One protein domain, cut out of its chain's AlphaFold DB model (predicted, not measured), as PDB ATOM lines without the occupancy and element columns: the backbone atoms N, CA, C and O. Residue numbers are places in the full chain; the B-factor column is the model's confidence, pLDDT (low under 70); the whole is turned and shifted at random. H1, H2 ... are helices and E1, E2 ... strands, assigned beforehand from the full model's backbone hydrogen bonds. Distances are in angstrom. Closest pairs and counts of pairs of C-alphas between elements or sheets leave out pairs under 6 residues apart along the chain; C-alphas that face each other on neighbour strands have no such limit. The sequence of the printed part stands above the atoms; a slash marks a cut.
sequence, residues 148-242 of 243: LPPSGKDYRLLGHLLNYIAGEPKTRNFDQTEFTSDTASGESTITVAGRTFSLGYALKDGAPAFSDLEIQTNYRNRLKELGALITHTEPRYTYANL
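Overview. This is residues 148 to 242 of the 243 residues of an uncharacterized protein of Pseudolysobacter antarcticus (UniProt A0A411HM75). A long two-stranded ribbon is folded into a V: the hairpin of E2 and E3 bends sharply, the short pair E1 and E4 lies at the end of one arm, and the turn at residues 184 and 185 lies at the end of the other. Across the mouth of the V lie the small hairpin of E5 and E6, beside the E2 side of the second arm, and the one helix, H1, which packs on that hairpin with residues 216 to 224; residues 148 to 163 loop over E1 before the ribbon begins. The printed part has 95 residues, with one named helix and six named strands in the order E1, E2, E3, E4, H1, E5, E6. The strands form three two-stranded antiparallel sheets, E1 - E4, E2 - E3 and E5 - E6, and the class is mixed, helices and strands. The whole is compact, with a radius of gyration of the C-alphas of 14.3 A and spans of 44 by 31 by 21 A.

Along the chain. Residues 148 to 163 hold no named element. E1, residues 164 to 166, begins with C-alpha 164 at (-8.476, -45.820, 8.178). E2, residues 170 to 183, is the longest strand by residues and measures 30.2 A; it bends by 104 degrees at residue 173. E3, residues 186 to 198, measures 26.8 A and bends by 110 degrees at residue 195. E3 runs on into E4, residues 201 to 203, across a break of 2 residues, at 94 degrees. H1, residues 212 to 225, is 20.0 A long and begins with C-alpha 212 at (-8.097, -40.178, -3.690). E5, residues 229 to 233, measures 11.4 A, and E6, residues 238 to 241, measures 10.3 A, ending with C-alpha 241 at (-22.466, -53.830, -10.050).

Arrangement. E2 and E3 form a hairpin, antiparallel at 164 degrees, with N 177 and O 192 3.0 A apart and N 188 and O 181 2.8 A apart, within hydrogen-bond range. E1 and E4 are antiparallel at 146 degrees, with N 165 and O 202 within hydrogen-bond range at 2.8 A. The closest C-alphas of E2 and E5 are those of Ser 181 and Thr 231, 4.8 A apart. E5 and E6 form a second hairpin, antiparallel at 157 degrees, with N 231 and O 239 within hydrogen-bond range at 2.9 A. The closest C-alphas of H1 and E6 are those of Gln 216 and Thr 238, 6.8 A apart. H1 is apart from E1, E2 and E3. In H1 every O i to N i+4 pair is within hydrogen-bond range.

Size, cuts and confidence. The C-alphas of Ser 185 and Gly 206 are the two farthest apart, at 44.7 A. The printed part has no cut. No link is long: E4 to H1, with 8 residues, is short, and the other links are tight. The mean pLDDT of the printed part is 96.1, and no printed residue is under 70.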
ATOM      1  N   LEU A 148      -7.201 -53.978   3.254       96.31
ATOM      2  CA  LEU A 148      -7.263 -55.099   4.182       96.31
ATOM      3  C   LEU A 148      -8.510 -55.960   3.917       96.31
ATOM      4  O   LEU A 148      -9.512 -55.461   3.393       96.31
ATOM      5  N   PRO A 149      -8.494 -57.249   4.303       95.19
ATOM      6  CA  PRO A 149      -9.710 -58.052   4.365       95.19
ATOM      7  C   PRO A 149     -10.775 -57.398   5.263       95.19
ATOM      8  O   PRO A 149     -10.419 -56.718   6.230       95.19
ATOM      9  N   PRO A 150     -12.074 -57.616   4.987       96.75
ATOM     10  CA  PRO A 150     -13.146 -57.050   5.793       96.75
ATOM     11  C   PRO A 150     -13.084 -57.555   7.234       96.75
ATOM     12  O   PRO A 150     -12.910 -58.749   7.490       96.75
ATOM     13  N   SER A 151     -13.247 -56.636   8.180       96.44
ATOM     14  CA  SER A 151     -13.235 -56.920   9.611       96.44
ATOM     15  C   SER A 151     -14.133 -55.949  10.382       96.44
ATOM     16  O   SER A 151     -14.430 -54.846   9.930       96.44
ATOM     17  N   GLY A 152     -14.584 -56.348  11.576       95.94
ATOM     18  CA  GLY A 152     -15.370 -55.477  12.451       95.94
ATOM     19  C   GLY A 152     -16.643 -54.944  11.783       95.94
ATOM     20  O   GLY A 152     -17.577 -55.703  11.545       95.94
ATOM     21  N   LYS A 153     -16.678 -53.630  11.529       97.44
ATOM     22  CA  LYS A 153     -17.842 -52.907  10.980       97.44
ATOM     23  C   LYS A 153     -17.845 -52.805   9.454       97.44
ATOM     24  O   LYS A 153     -18.791 -52.248   8.903       97.44
ATOM     25  N   ASP A 154     -16.811 -53.311   8.790       98.00
ATOM     26  CA  ASP A 154     -16.698 -53.288   7.334       98.00
ATOM     27  C   ASP A 154     -17.883 -53.986   6.655       98.00
ATOM     28  O   ASP A 154     -18.515 -54.897   7.203       98.00
ATOM     29  N   TYR A 155     -18.151 -53.612   5.404       95.88
ATOM     30  CA  TYR A 155     -19.046 -54.417   4.584       95.88
ATOM     31  C   TYR A 155     -18.384 -55.769   4.287       95.88
ATOM     32  O   TYR A 155     -17.216 -55.830   3.920       95.88
ATOM     33  N   ARG A 156     -19.142 -56.868   4.363       94.50
ATOM     34  CA  ARG A 156     -18.621 -58.253   4.278       94.50
ATOM     35  C   ARG A 156     -17.733 -58.573   3.060       94.50
ATOM     36  O   ARG A 156     -17.073 -59.605   3.061       94.50
ATOM     37  N   LEU A 157     -17.786 -57.764   1.999       94.56
ATOM     38  CA  LEU A 157     -17.010 -57.947   0.765       94.56
ATOM     39  C   LEU A 157     -15.832 -56.974   0.626       94.56
ATOM     40  O   LEU A 157     -14.884 -57.264  -0.106       94.56
ATOM     41  N   LEU A 158     -15.891 -55.832   1.311       95.50
ATOM     42  CA  LEU A 158     -14.973 -54.713   1.143       95.50
ATOM     43  C   LEU A 158     -14.475 -54.287   2.519       95.50
ATOM     44  O   LEU A 158     -15.241 -53.731   3.301       95.50
ATOM     45  N   GLY A 159     -13.199 -54.561   2.791       96.25
ATOM     46  CA  GLY A 159     -12.536 -54.043   3.981       96.25
ATOM     47  C   GLY A 159     -12.133 -52.583   3.827       96.25
ATOM     48  O   GLY A 159     -12.653 -51.863   2.975       96.25
ATOM     49  N   HIS A 160     -11.177 -52.163   4.646       97.19
ATOM     50  CA  HIS A 160     -10.687 -50.792   4.693       97.19
ATOM     51  C   HIS A 160      -9.181 -50.703   4.450       97.19
ATOM     52  O   HIS A 160      -8.450 -51.693   4.446       97.19
ATOM     53  N   LEU A 161      -8.706 -49.483   4.223       96.88
ATOM     54  CA  LEU A 161      -7.289 -49.188   4.038       96.88
ATOM     55  C   LEU A 161      -6.575 -49.079   5.388       96.88
ATOM     56  O   LEU A 161      -7.160 -48.604   6.357       96.88
ATOM     57  N   LEU A 162      -5.295 -49.461   5.442       92.31
ATOM     58  CA  LEU A 162      -4.522 -49.604   6.689       92.31
ATOM     59  C   LEU A 162      -4.589 -48.392   7.640       92.31
ATOM     60  O   LEU A 162      -4.615 -48.570   8.860       92.31
ATOM     61  N   ASN A 163      -4.648 -47.172   7.103       95.31
ATOM     62  CA  ASN A 163      -4.651 -45.929   7.884       95.31
ATOM     63  C   ASN A 163      -6.049 -45.454   8.291       95.31
ATOM     64  O   ASN A 163      -6.178 -44.395   8.894       95.31
ATOM     65  N   TYR A 164      -7.091 -46.221   7.981       97.31
ATOM     66  CA  TYR A 164      -8.476 -45.820   8.178       97.31
ATOM     67  C   TYR A 164      -9.179 -46.737   9.180       97.31
ATOM     68  O   TYR A 164      -8.759 -47.869   9.414       97.31
ATOM     69  N   ILE A 165     -10.237 -46.227   9.807       96.12
ATOM     70  CA  ILE A 165     -11.112 -46.958  10.726       96.12
ATOM     71  C   ILE A 165     -12.552 -46.834  10.228       96.12
ATOM     72  O   ILE A 165     -13.000 -45.750   9.849       96.12
ATOM     73  N   ALA A 166     -13.278 -47.948  10.252       97.19
ATOM     74  CA  ALA A 166     -14.705 -47.998   9.966       97.19
ATOM     75  C   ALA A 166     -15.531 -47.248  11.027       97.19
ATOM     76  O   ALA A 166     -15.420 -47.518  12.229       97.19
ATOM     77  N   GLY A 167     -16.389 -46.332  10.575       96.88
ATOM     78  CA  GLY A 167     -17.423 -45.709  11.398       96.88
ATOM     79  C   GLY A 167     -18.583 -46.658  11.717       96.88
ATOM     80  O   GLY A 167     -18.495 -47.869  11.525       96.88
ATOM     81  N   GLU A 168     -19.696 -46.112  12.207       97.81
ATOM     82  CA  GLU A 168     -20.924 -46.899  12.378       97.81
ATOM     83  C   GLU A 168     -21.655 -47.074  11.040       97.81
ATOM     84  O   GLU A 168     -21.921 -46.071  10.361       97.81
ATOM     85  N   PRO A 169     -22.016 -48.309  10.650       97.56
ATOM     86  CA  PRO A 169     -22.768 -48.534   9.431       97.56
ATOM     87  C   PRO A 169     -24.214 -48.052   9.586       97.56
ATOM     88  O   PRO A 169     -24.887 -48.307  10.585       97.56
ATOM     89  N   LYS A 170     -24.722 -47.390   8.549       97.81
ATOM     90  CA  LYS A 170     -26.139 -47.053   8.396       97.81
ATOM     91  C   LYS A 170     -26.786 -48.093   7.492       97.81
ATOM     92  O   LYS A 170     -26.400 -48.228   6.331       97.81
ATOM     93  N   THR A 171     -27.782 -48.806   8.011       97.38
ATOM     94  CA  THR A 171     -28.494 -49.853   7.265       97.38
ATOM     95  C   THR A 171     -29.991 -49.597   7.217       97.38
ATOM     96  O   THR A 171     -30.583 -49.240   8.236       97.38
ATOM     97  N   ARG A 172     -30.624 -49.843   6.067       97.69
ATOM     98  CA  ARG A 172     -32.090 -49.862   5.925       97.69
ATOM     99  C   ARG A 172     -32.515 -51.167   5.264       97.69
ATOM    100  O   ARG A 172     -31.869 -51.608   4.320       97.69
ATOM    101  N   ASN A 173     -33.599 -51.775   5.751       97.69
ATOM    102  CA  ASN A 173     -34.103 -53.052   5.224       97.69
ATOM    103  C   ASN A 173     -34.584 -52.939   3.774       97.69
ATOM    104  O   ASN A 173     -34.427 -53.884   3.006       97.69
ATOM    105  N   PHE A 174     -35.155 -51.790   3.419       97.50
ATOM    106  CA  PHE A 174     -35.600 -51.481   2.072       97.50
ATOM    107  C   PHE A 174     -35.596 -49.966   1.875       97.50
ATOM    108  O   PHE A 174     -36.194 -49.239   2.669       97.50
ATOM    109  N   ASP A 175     -34.878 -49.507   0.862       98.06
ATOM    110  CA  ASP A 175     -34.747 -48.111   0.457       98.06
ATOM    111  C   ASP A 175     -34.254 -48.062  -0.998       98.06
ATOM    112  O   ASP A 175     -34.067 -49.111  -1.616       98.06
ATOM    113  N   GLN A 176     -34.012 -46.876  -1.545       97.31
ATOM    114  CA  GLN A 176     -33.407 -46.705  -2.861       97.31
ATOM    115  C   GLN A 176     -32.196 -45.775  -2.823       97.31
ATOM    116  O   GLN A 176     -32.100 -44.875  -1.991       97.31
ATOM    117  N   THR A 177     -31.263 -45.989  -3.746       96.62
ATOM    118  CA  THR A 177     -30.132 -45.085  -3.958       96.62
ATOM    119  C   THR A 177     -29.781 -45.008  -5.438       96.62
ATOM    120  O   THR A 177     -30.163 -45.877  -6.225       96.62
ATOM    121  N   GLU A 178     -29.101 -43.936  -5.816       95.94
ATOM    122  CA  GLU A 178     -28.751 -43.624  -7.196       95.94
ATOM    123  C   GLU A 178     -27.285 -43.970  -7.462       95.94
ATOM    124  O   GLU A 178     -26.405 -43.678  -6.651       95.94
ATOM    125  N   PHE A 179     -27.031 -44.589  -8.610       95.94
ATOM    126  CA  PHE A 179     -25.700 -44.921  -9.102       95.94
ATOM    127  C   PHE A 179     -25.495 -44.303 -10.482       95.94
ATOM    128  O   PHE A 179     -26.411 -44.326 -11.303       95.94
ATOM    129  N   THR A 180     -24.291 -43.811 -10.757       96.25
ATOM    130  CA  THR A 180     -23.901 -43.379 -12.103       96.25
ATOM    131  C   THR A 180     -23.401 -44.577 -12.912       96.25
ATOM    132  O   THR A 180     -22.687 -45.446 -12.400       96.25
ATOM    133  N   SER A 181     -23.781 -44.636 -14.185       94.94
ATOM    134  CA  SER A 181     -23.304 -45.621 -15.154       94.94
ATOM    135  C   SER A 181     -23.023 -44.962 -16.495       94.94
ATOM    136  O   SER A 181     -23.855 -44.209 -17.005       94.94
ATOM    137  N   ASP A 182     -21.901 -45.326 -17.102       94.00
ATOM    138  CA  ASP A 182     -21.553 -44.933 -18.461       94.00
ATOM    139  C   ASP A 182     -22.421 -45.682 -19.480       94.00
ATOM    140  O   ASP A 182     -22.663 -46.887 -19.369       94.00
ATOM    141  N   THR A 183     -22.897 -44.962 -20.494       90.12
ATOM    142  CA  THR A 183     -23.671 -45.492 -21.623       90.12
ATOM    143  C   THR A 183     -23.103 -44.973 -22.940       90.12
ATOM    144  O   THR A 183     -22.317 -44.028 -22.970       90.12
ATOM    145  N   ALA A 184     -23.545 -45.541 -24.065       89.50
ATOM    146  CA  ALA A 184     -23.146 -45.063 -25.391       89.50
ATOM    147  C   ALA A 184     -23.513 -43.583 -25.649       89.50
ATOM    148  O   ALA A 184     -22.883 -42.934 -26.478       89.50
ATOM    149  N   SER A 185     -24.522 -43.054 -24.949       89.62
ATOM    150  CA  SER A 185     -24.975 -41.660 -25.039       89.62
ATOM    151  C   SER A 185     -24.393 -40.742 -23.955       89.62
ATOM    152  O   SER A 185     -24.808 -39.589 -23.867       89.62
ATOM    153  N   GLY A 186     -23.460 -41.234 -23.136       91.38
ATOM    154  CA  GLY A 186     -22.897 -40.520 -21.986       91.38
ATOM    155  C   GLY A 186     -23.332 -41.120 -20.649       91.38
ATOM    156  O   GLY A 186     -23.734 -42.279 -20.575       91.38
ATOM    157  N   GLU A 187     -23.240 -40.340 -19.581       94.12
ATOM    158  CA  GLU A 187     -23.588 -40.787 -18.231       94.12
ATOM    159  C   GLU A 187     -25.103 -40.946 -18.047       94.12
ATOM    160  O   GLU A 187     -25.914 -40.216 -18.619       94.12
ATOM    161  N   SER A 188     -25.488 -41.910 -17.219       94.62
ATOM    162  CA  SER A 188     -26.871 -42.153 -16.822       94.62
ATOM    163  C   SER A 188     -26.962 -42.431 -15.327       94.62
ATOM    164  O   SER A 188     -26.069 -43.050 -14.745       94.62
ATOM    165  N   THR A 189     -28.067 -42.009 -14.716       96.12
ATOM    166  CA  THR A 189     -28.386 -42.333 -13.324       96.12
ATOM    167  C   THR A 189     -29.310 -43.541 -13.273       96.12
ATOM    168  O   THR A 189     -30.362 -43.564 -13.912       96.12
ATOM    169  N   ILE A 190     -28.940 -44.531 -12.468       94.81
ATOM    170  CA  ILE A 190     -29.717 -45.739 -12.211       94.81
ATOM    171  C   ILE A 190     -30.167 -45.716 -10.752       94.81
ATOM    172  O   ILE A 190     -29.343 -45.737  -9.839       94.81
ATOM    173  N   THR A 191     -31.476 -45.712 -10.519       97.06
ATOM    174  CA  THR A 191     -32.042 -45.886  -9.177       97.06
ATOM    175  C   THR A 191     -32.192 -47.372  -8.875       97.06
ATOM    176  O   THR A 191     -32.897 -48.091  -9.582       97.06
ATOM    177  N   VAL A 192     -31.558 -47.835  -7.801       96.38
ATOM    178  CA  VAL A 192     -31.626 -49.229  -7.350       96.38
ATOM    179  C   VAL A 192     -32.329 -49.281  -6.000       96.38
ATOM    180  O   VAL A 192     -31.910 -48.612  -5.055       96.38
ATOM    181  N   ALA A 193     -33.388 -50.088  -5.908       97.62
ATOM    182  CA  ALA A 193     -34.122 -50.332  -4.672       97.62
ATOM    183  C   ALA A 193     -33.705 -51.662  -4.029       97.62
ATOM    184  O   ALA A 193     -33.562 -52.681  -4.703       97.62
ATOM    185  N   GLY A 194     -33.537 -51.666  -2.711       96.88
ATOM    186  CA  GLY A 194     -33.155 -52.850  -1.954       96.88
ATOM    187  C   GLY A 194     -32.675 -52.523  -0.546       96.88
ATOM    188  O   GLY A 194     -32.884 -51.429  -0.022       96.88
ATOM    189  N   ARG A 195     -32.017 -53.492   0.095       97.25
ATOM    190  CA  ARG A 195     -31.377 -53.275   1.396       97.25
ATOM    191  C   ARG A 195     -30.136 -52.405   1.217       97.25
ATOM    192  O   ARG A 195     -29.242 -52.780   0.462       97.25
ATOM    193  N   THR A 196     -30.035 -51.306   1.959       97.12
ATOM    194  CA  THR A 196     -28.873 -50.409   1.891       97.12
ATOM    195  C   THR A 196     -27.913 -50.644   3.051       97.12
ATOM    196  O   THR A 196     -28.321 -50.936   4.180       97.12
ATOM    197  N   PHE A 197     -26.620 -50.518   2.758       96.75
ATOM    198  CA  PHE A 197     -25.530 -50.498   3.727       96.75
ATOM    199  C   PHE A 197     -24.591 -49.359   3.332       96.75
ATOM    200  O   PHE A 197     -24.024 -49.380   2.243       96.75
ATOM    201  N   SER A 198     -24.443 -48.361   4.198       96.62
ATOM    202  CA  SER A 198     -23.544 -47.227   3.986       96.62
ATOM    203  C   SER A 198     -22.600 -47.099   5.169       96.62
ATOM    204  O   SER A 198     -23.031 -47.140   6.322       96.62
ATOM    205  N   LEU A 199     -21.313 -46.948   4.882       97.00
ATOM    206  CA  LEU A 199     -20.257 -46.874   5.878       97.00
ATOM    207  C   LEU A 199     -19.244 -45.813   5.458       97.00
ATOM    208  O   LEU A 199     -18.777 -45.809   4.321       97.00
ATOM    209  N   GLY A 200     -18.914 -44.920   6.389       96.88
ATOM    210  CA  GLY A 200     -17.813 -43.977   6.241       96.88
ATOM    211  C   GLY A 200     -16.553 -44.507   6.915       96.88
ATOM    212  O   GLY A 200     -16.630 -45.139   7.970       96.88
ATOM    213  N   TYR A 201     -15.400 -44.203   6.327       97.31
ATOM    214  CA  TYR A 201     -14.094 -44.473   6.914       97.31
ATOM    215  C   TYR A 201     -13.433 -43.162   7.331       97.31
ATOM    216  O   TYR A 201     -13.412 -42.206   6.557       97.31
ATOM    217  N   ALA A 202     -12.884 -43.125   8.541       96.88
ATOM    218  CA  ALA A 202     -12.133 -41.983   9.055       96.88
ATOM    219  C   ALA A 202     -10.638 -42.303   9.092       96.88
ATOM    220  O   ALA A 202     -10.255 -43.439   9.373       96.88
ATOM    221  N   LEU A 203      -9.800 -41.307   8.811       97.56
ATOM    222  CA  LEU A 203      -8.352 -41.417   8.968       97.56
ATOM    223  C   LEU A 203      -8.010 -41.581  10.457       97.56
ATOM    224  O   LEU A 203      -8.597 -40.911  11.303       97.56
ATOM    225  N   LYS A 204      -7.068 -42.469  10.771       97.00
ATOM    226  CA  LYS A 204      -6.508 -42.616  12.120       97.00
ATOM    227  C   LYS A 204      -5.761 -41.344  12.521       97.00
ATOM    228  O   LYS A 204      -5.051 -40.767  11.699       97.00
ATOM    229  N   ASP A 205      -5.859 -40.960  13.789       96.19
ATOM    230  CA  ASP A 205      -5.148 -39.792  14.315       96.19
ATOM    231  C   ASP A 205      -3.639 -39.893  14.043       96.19
ATOM    232  O   ASP A 205      -2.992 -40.890  14.367       96.19
ATOM    233  N   GLY A 206      -3.088 -38.857  13.406       94.50
ATOM    234  CA  GLY A 206      -1.670 -38.770  13.048       94.50
ATOM    235  C   GLY A 206      -1.217 -39.677  11.897       94.50
ATOM    236  O   GLY A 206      -0.045 -39.630  11.530       94.50
ATOM    237  N   ALA A 207      -2.101 -40.489  11.308       95.12
ATOM    238  CA  ALA A 207      -1.745 -41.304  10.153       95.12
ATOM    239  C   ALA A 207      -1.696 -40.457   8.868       95.12
ATOM    240  O   ALA A 207      -2.488 -39.527   8.708       95.12
ATOM    241  N   PRO A 208      -0.809 -40.782   7.909       92.50
ATOM    242  CA  PRO A 208      -0.802 -40.103   6.624       92.50
ATOM    243  C   PRO A 208      -2.038 -40.494   5.806       92.50
ATOM    244  O   PRO A 208      -2.375 -41.675   5.678       92.50
ATOM    245  N   ALA A 209      -2.704 -39.491   5.235       94.00
ATOM    246  CA  ALA A 209      -3.814 -39.700   4.314       94.00
ATOM    247  C   ALA A 209      -3.313 -40.263   2.978       94.00
ATOM    248  O   ALA A 209      -2.342 -39.754   2.407       94.00
ATOM    249  N   PHE A 210      -4.019 -41.268   2.461       95.81
ATOM    250  CA  PHE A 210      -3.837 -41.723   1.086       95.81
ATOM    251  C   PHE A 210      -4.456 -40.719   0.114       95.81
ATOM    252  O   PHE A 210      -5.362 -39.965   0.477       95.81
ATOM    253  N   SER A 211      -3.960 -40.698  -1.122       96.50
ATOM    254  CA  SER A 211      -4.603 -39.896  -2.161       96.50
ATOM    255  C   SER A 211      -5.957 -40.492  -2.554       96.50
ATOM    256  O   SER A 211      -6.185 -41.696  -2.404       96.50
ATOM    257  N   ASP A 212      -6.836 -39.675  -3.137       96.44
ATOM    258  CA  ASP A 212      -8.097 -40.178  -3.690       96.44
ATOM    259  C   ASP A 212      -7.837 -41.258  -4.760       96.44
ATOM    260  O   ASP A 212      -8.502 -42.294  -4.760       96.44
ATOM    261  N   LEU A 213      -6.810 -41.091  -5.607       97.25
ATOM    262  CA  LEU A 213      -6.444 -42.097  -6.609       97.25
ATOM    263  C   LEU A 213      -6.015 -43.420  -5.966       97.25
ATOM    264  O   LEU A 213      -6.420 -44.484  -6.432       97.25
ATOM    265  N   GLU A 214      -5.197 -43.377  -4.917       97.44
ATOM    266  CA  GLU A 214      -4.743 -44.567  -4.197       97.44
ATOM    267  C   GLU A 214      -5.917 -45.290  -3.533       97.44
ATOM    268  O   GLU A 214      -6.041 -46.512  -3.665       97.44
ATOM    269  N   ILE A 215      -6.817 -44.536  -2.895       97.50
ATOM    270  CA  ILE A 215      -8.034 -45.068  -2.278       97.50
ATOM    271  C   ILE A 215      -8.901 -45.752  -3.339       97.50
ATOM    272  O   ILE A 215      -9.202 -46.943  -3.222       97.50
ATOM    273  N   GLN A 216      -9.271 -45.030  -4.400       97.75
ATOM    274  CA  GLN A 216     -10.150 -45.557  -5.443       97.75
ATOM    275  C   GLN A 216      -9.515 -46.738  -6.182       97.75
ATOM    276  O   GLN A 216     -10.202 -47.715  -6.465       97.75
ATOM    277  N   THR A 217      -8.206 -46.708  -6.451       97.25
ATOM    278  CA  THR A 217      -7.501 -47.815  -7.119       97.25
ATOM    279  C   THR A 217      -7.562 -49.095  -6.293       97.25
ATOM    280  O   THR A 217      -7.870 -50.158  -6.829       97.25
ATOM    281  N   ASN A 218      -7.355 -48.994  -4.979       97.69
ATOM    282  CA  ASN A 218      -7.430 -50.139  -4.077       97.69
ATOM    283  C   ASN A 218      -8.823 -50.785  -4.050       97.69
ATOM    284  O   ASN A 218      -8.937 -52.011  -4.148       97.69
ATOM    285  N   TYR A 219      -9.883 -49.975  -3.958       97.75
ATOM    286  CA  TYR A 219     -11.258 -50.481  -3.996       97.75
ATOM    287  C   TYR A 219     -11.644 -51.019  -5.379       97.75
ATOM    288  O   TYR A 219     -12.251 -52.084  -5.460       97.75
ATOM    289  N   ARG A 220     -11.250 -50.351  -6.472       97.50
ATOM    290  CA  ARG A 220     -11.494 -50.818  -7.850       97.50
ATOM    291  C   ARG A 220     -10.843 -52.167  -8.115       97.50
ATOM    292  O   ARG A 220     -11.486 -53.036  -8.697       97.50
ATOM    293  N   ASN A 221      -9.599 -52.359  -7.682       96.56
ATOM    294  CA  ASN A 221      -8.914 -53.643  -7.812       96.56
ATOM    295  C   ASN A 221      -9.670 -54.738  -7.059       96.56
ATOM    296  O   ASN A 221      -9.956 -55.785  -7.632       96.56
ATOM    297  N   ARG A 222     -10.093 -54.462  -5.818       97.12
ATOM    298  CA  ARG A 222     -10.862 -55.428  -5.032       97.12
ATOM    299  C   ARG A 222     -12.215 -55.764  -5.659       97.12
ATOM    300  O   ARG A 222     -12.612 -56.922  -5.675       97.12
ATOM    301  N   LEU A 223     -12.925 -54.769  -6.179       97.69
ATOM    302  CA  LEU A 223     -14.189 -54.969  -6.888       97.69
ATOM    303  C   LEU A 223     -13.991 -55.857  -8.126       97.69
ATOM    304  O   LEU A 223     -14.740 -56.811  -8.309       97.69
ATOM    305  N   LYS A 224     -12.938 -55.616  -8.915       96.38
ATOM    306  CA  LYS A 224     -12.585 -56.461 -10.066       96.38
ATOM    307  C   LYS A 224     -12.253 -57.899  -9.658       96.38
ATOM    308  O   LYS A 224     -12.721 -58.825 -10.307       96.38
ATOM    309  N   GLU A 225     -11.498 -58.101  -8.577       96.19
ATOM    310  CA  GLU A 225     -11.212 -59.441  -8.032       96.19
ATOM    311  C   GLU A 225     -12.477 -60.196  -7.611       96.19
ATOM    312  O   GLU A 225     -12.534 -61.419  -7.716       96.19
ATOM    313  N   LEU A 226     -13.487 -59.473  -7.121       96.94
ATOM    314  CA  LEU A 226     -14.788 -60.038  -6.764       96.94
ATOM    315  C   LEU A 226     -15.661 -60.347  -7.989       96.94
ATOM    316  O   LEU A 226     -16.716 -60.943  -7.818       96.94
ATOM    317  N   GLY A 227     -15.240 -59.963  -9.199       97.62
ATOM    318  CA  GLY A 227     -16.027 -60.108 -10.423       97.62
ATOM    319  C   GLY A 227     -17.031 -58.977 -10.654       97.62
ATOM    320  O   GLY A 227     -17.918 -59.121 -11.489       97.62
ATOM    321  N   ALA A 228     -16.911 -57.853  -9.939       97.94
ATOM    322  CA  ALA A 228     -17.798 -56.716 -10.143       97.94
ATOM    323  C   ALA A 228     -17.523 -56.029 -11.490       97.94
ATOM    324  O   ALA A 228     -16.372 -55.778 -11.865       97.94
ATOM    325  N   LEU A 229     -18.595 -55.643 -12.174       96.62
ATOM    326  CA  LEU A 229     -18.565 -54.742 -13.314       96.62
ATOM    327  C   LEU A 229     -18.471 -53.299 -12.805       96.62
ATOM    328  O   LEU A 229     -19.406 -52.797 -12.189       96.62
ATOM    329  N   ILE A 230     -17.353 -52.621 -13.073       97.19
ATOM    330  CA  ILE A 230     -17.234 -51.177 -12.826       97.19
ATOM    331  C   ILE A 230     -18.058 -50.442 -13.886       97.19
ATOM    332  O   ILE A 230     -17.775 -50.582 -15.075       97.19
ATOM    333  N   THR A 231     -19.067 -49.684 -13.460       96.38
ATOM    334  CA  THR A 231     -20.027 -49.012 -14.350       96.38
ATOM    335  C   THR A 231     -19.696 -47.548 -14.593       96.38
ATOM    336  O   THR A 231     -20.125 -47.007 -15.604       96.38
ATOM    337  N   HIS A 232     -18.976 -46.906 -13.668       96.62
ATOM    338  CA  HIS A 232     -18.527 -45.521 -13.798       96.62
ATOM    339  C   HIS A 232     -17.385 -45.220 -12.816       96.62
ATOM    340  O   HIS A 232     -17.322 -45.784 -11.712       96.62
ATOM    341  N   THR A 233     -16.481 -44.313 -13.192       95.62
ATOM    342  CA  THR A 233     -15.358 -43.889 -12.346       95.62
ATOM    343  C   THR A 233     -15.105 -42.392 -12.418       95.62
ATOM    344  O   THR A 233     -14.848 -41.861 -13.490       95.62
ATOM    345  N   GLU A 234     -14.998 -41.765 -11.251       92.88
ATOM    346  CA  GLU A 234     -14.553 -40.380 -11.076       92.88
ATOM    347  C   GLU A 234     -13.316 -40.334 -10.166       92.88
ATOM    348  O   GLU A 234     -12.953 -41.356  -9.570       92.88
ATOM    349  N   PRO A 235     -12.654 -39.176  -9.976       91.06
ATOM    350  CA  PRO A 235     -11.538 -39.077  -9.039       91.06
ATOM    351  C   PRO A 235     -11.870 -39.557  -7.618       91.06
ATOM    352  O   PRO A 235     -11.019 -40.158  -6.969       91.06
ATOM    353  N   ARG A 236     -13.109 -39.343  -7.144       94.00
ATOM    354  CA  ARG A 236     -13.520 -39.645  -5.756       94.00
ATOM    355  C   ARG A 236     -14.594 -40.725  -5.633       94.00
ATOM    356  O   ARG A 236     -14.920 -41.119  -4.515       94.00
ATOM    357  N   TYR A 237     -15.111 -41.224  -6.755       94.44
ATOM    358  CA  TYR A 237     -16.194 -42.202  -6.775       94.44
ATOM    359  C   TYR A 237     -15.883 -43.382  -7.696       94.44
ATOM    360  O   TYR A 237     -15.185 -43.276  -8.709       94.44
ATOM    361  N   THR A 238     -16.426 -44.533  -7.321       97.31
ATOM    362  CA  THR A 238     -16.444 -45.749  -8.126       97.31
ATOM    363  C   THR A 238     -17.826 -46.355  -7.981       97.31
ATOM    364  O   THR A 238     -18.242 -46.672  -6.866       97.31
ATOM    365  N   TYR A 239     -18.512 -46.534  -9.103       97.00
ATOM    366  CA  TYR A 239     -19.797 -47.215  -9.168       97.00
ATOM    367  C   TYR A 239     -19.569 -48.588  -9.791       97.00
ATOM    368  O   TYR A 239     -18.815 -48.727 -10.759       97.00
ATOM    369  N   ALA A 240     -20.152 -49.618  -9.188       96.75
ATOM    370  CA  ALA A 240     -19.973 -50.987  -9.637       96.75
ATOM    371  C   ALA A 240     -21.207 -51.832  -9.338       96.75
ATOM    372  O   ALA A 240     -21.849 -51.662  -8.300       96.75
ATOM    373  N   ASN A 241     -21.482 -52.775 -10.230       95.38
ATOM    374  CA  ASN A 241     -22.466 -53.830 -10.050       95.38
ATOM    375  C   ASN A 241     -21.739 -55.156  -9.783       95.38
ATOM    376  O   ASN A 241     -20.750 -55.461 -10.443       95.38
ATOM    377  N   LEU A 242     -22.221 -55.935  -8.820       93.12
ATOM    378  CA  LEU A 242     -21.734 -57.278  -8.528       93.12
ATOM    379  C   LEU A 242     -22.927 -58.239  -8.574       93.12
ATOM    380  O   LEU A 242     -23.822 -58.125  -7.734       93.12
TER     381      LEU A 242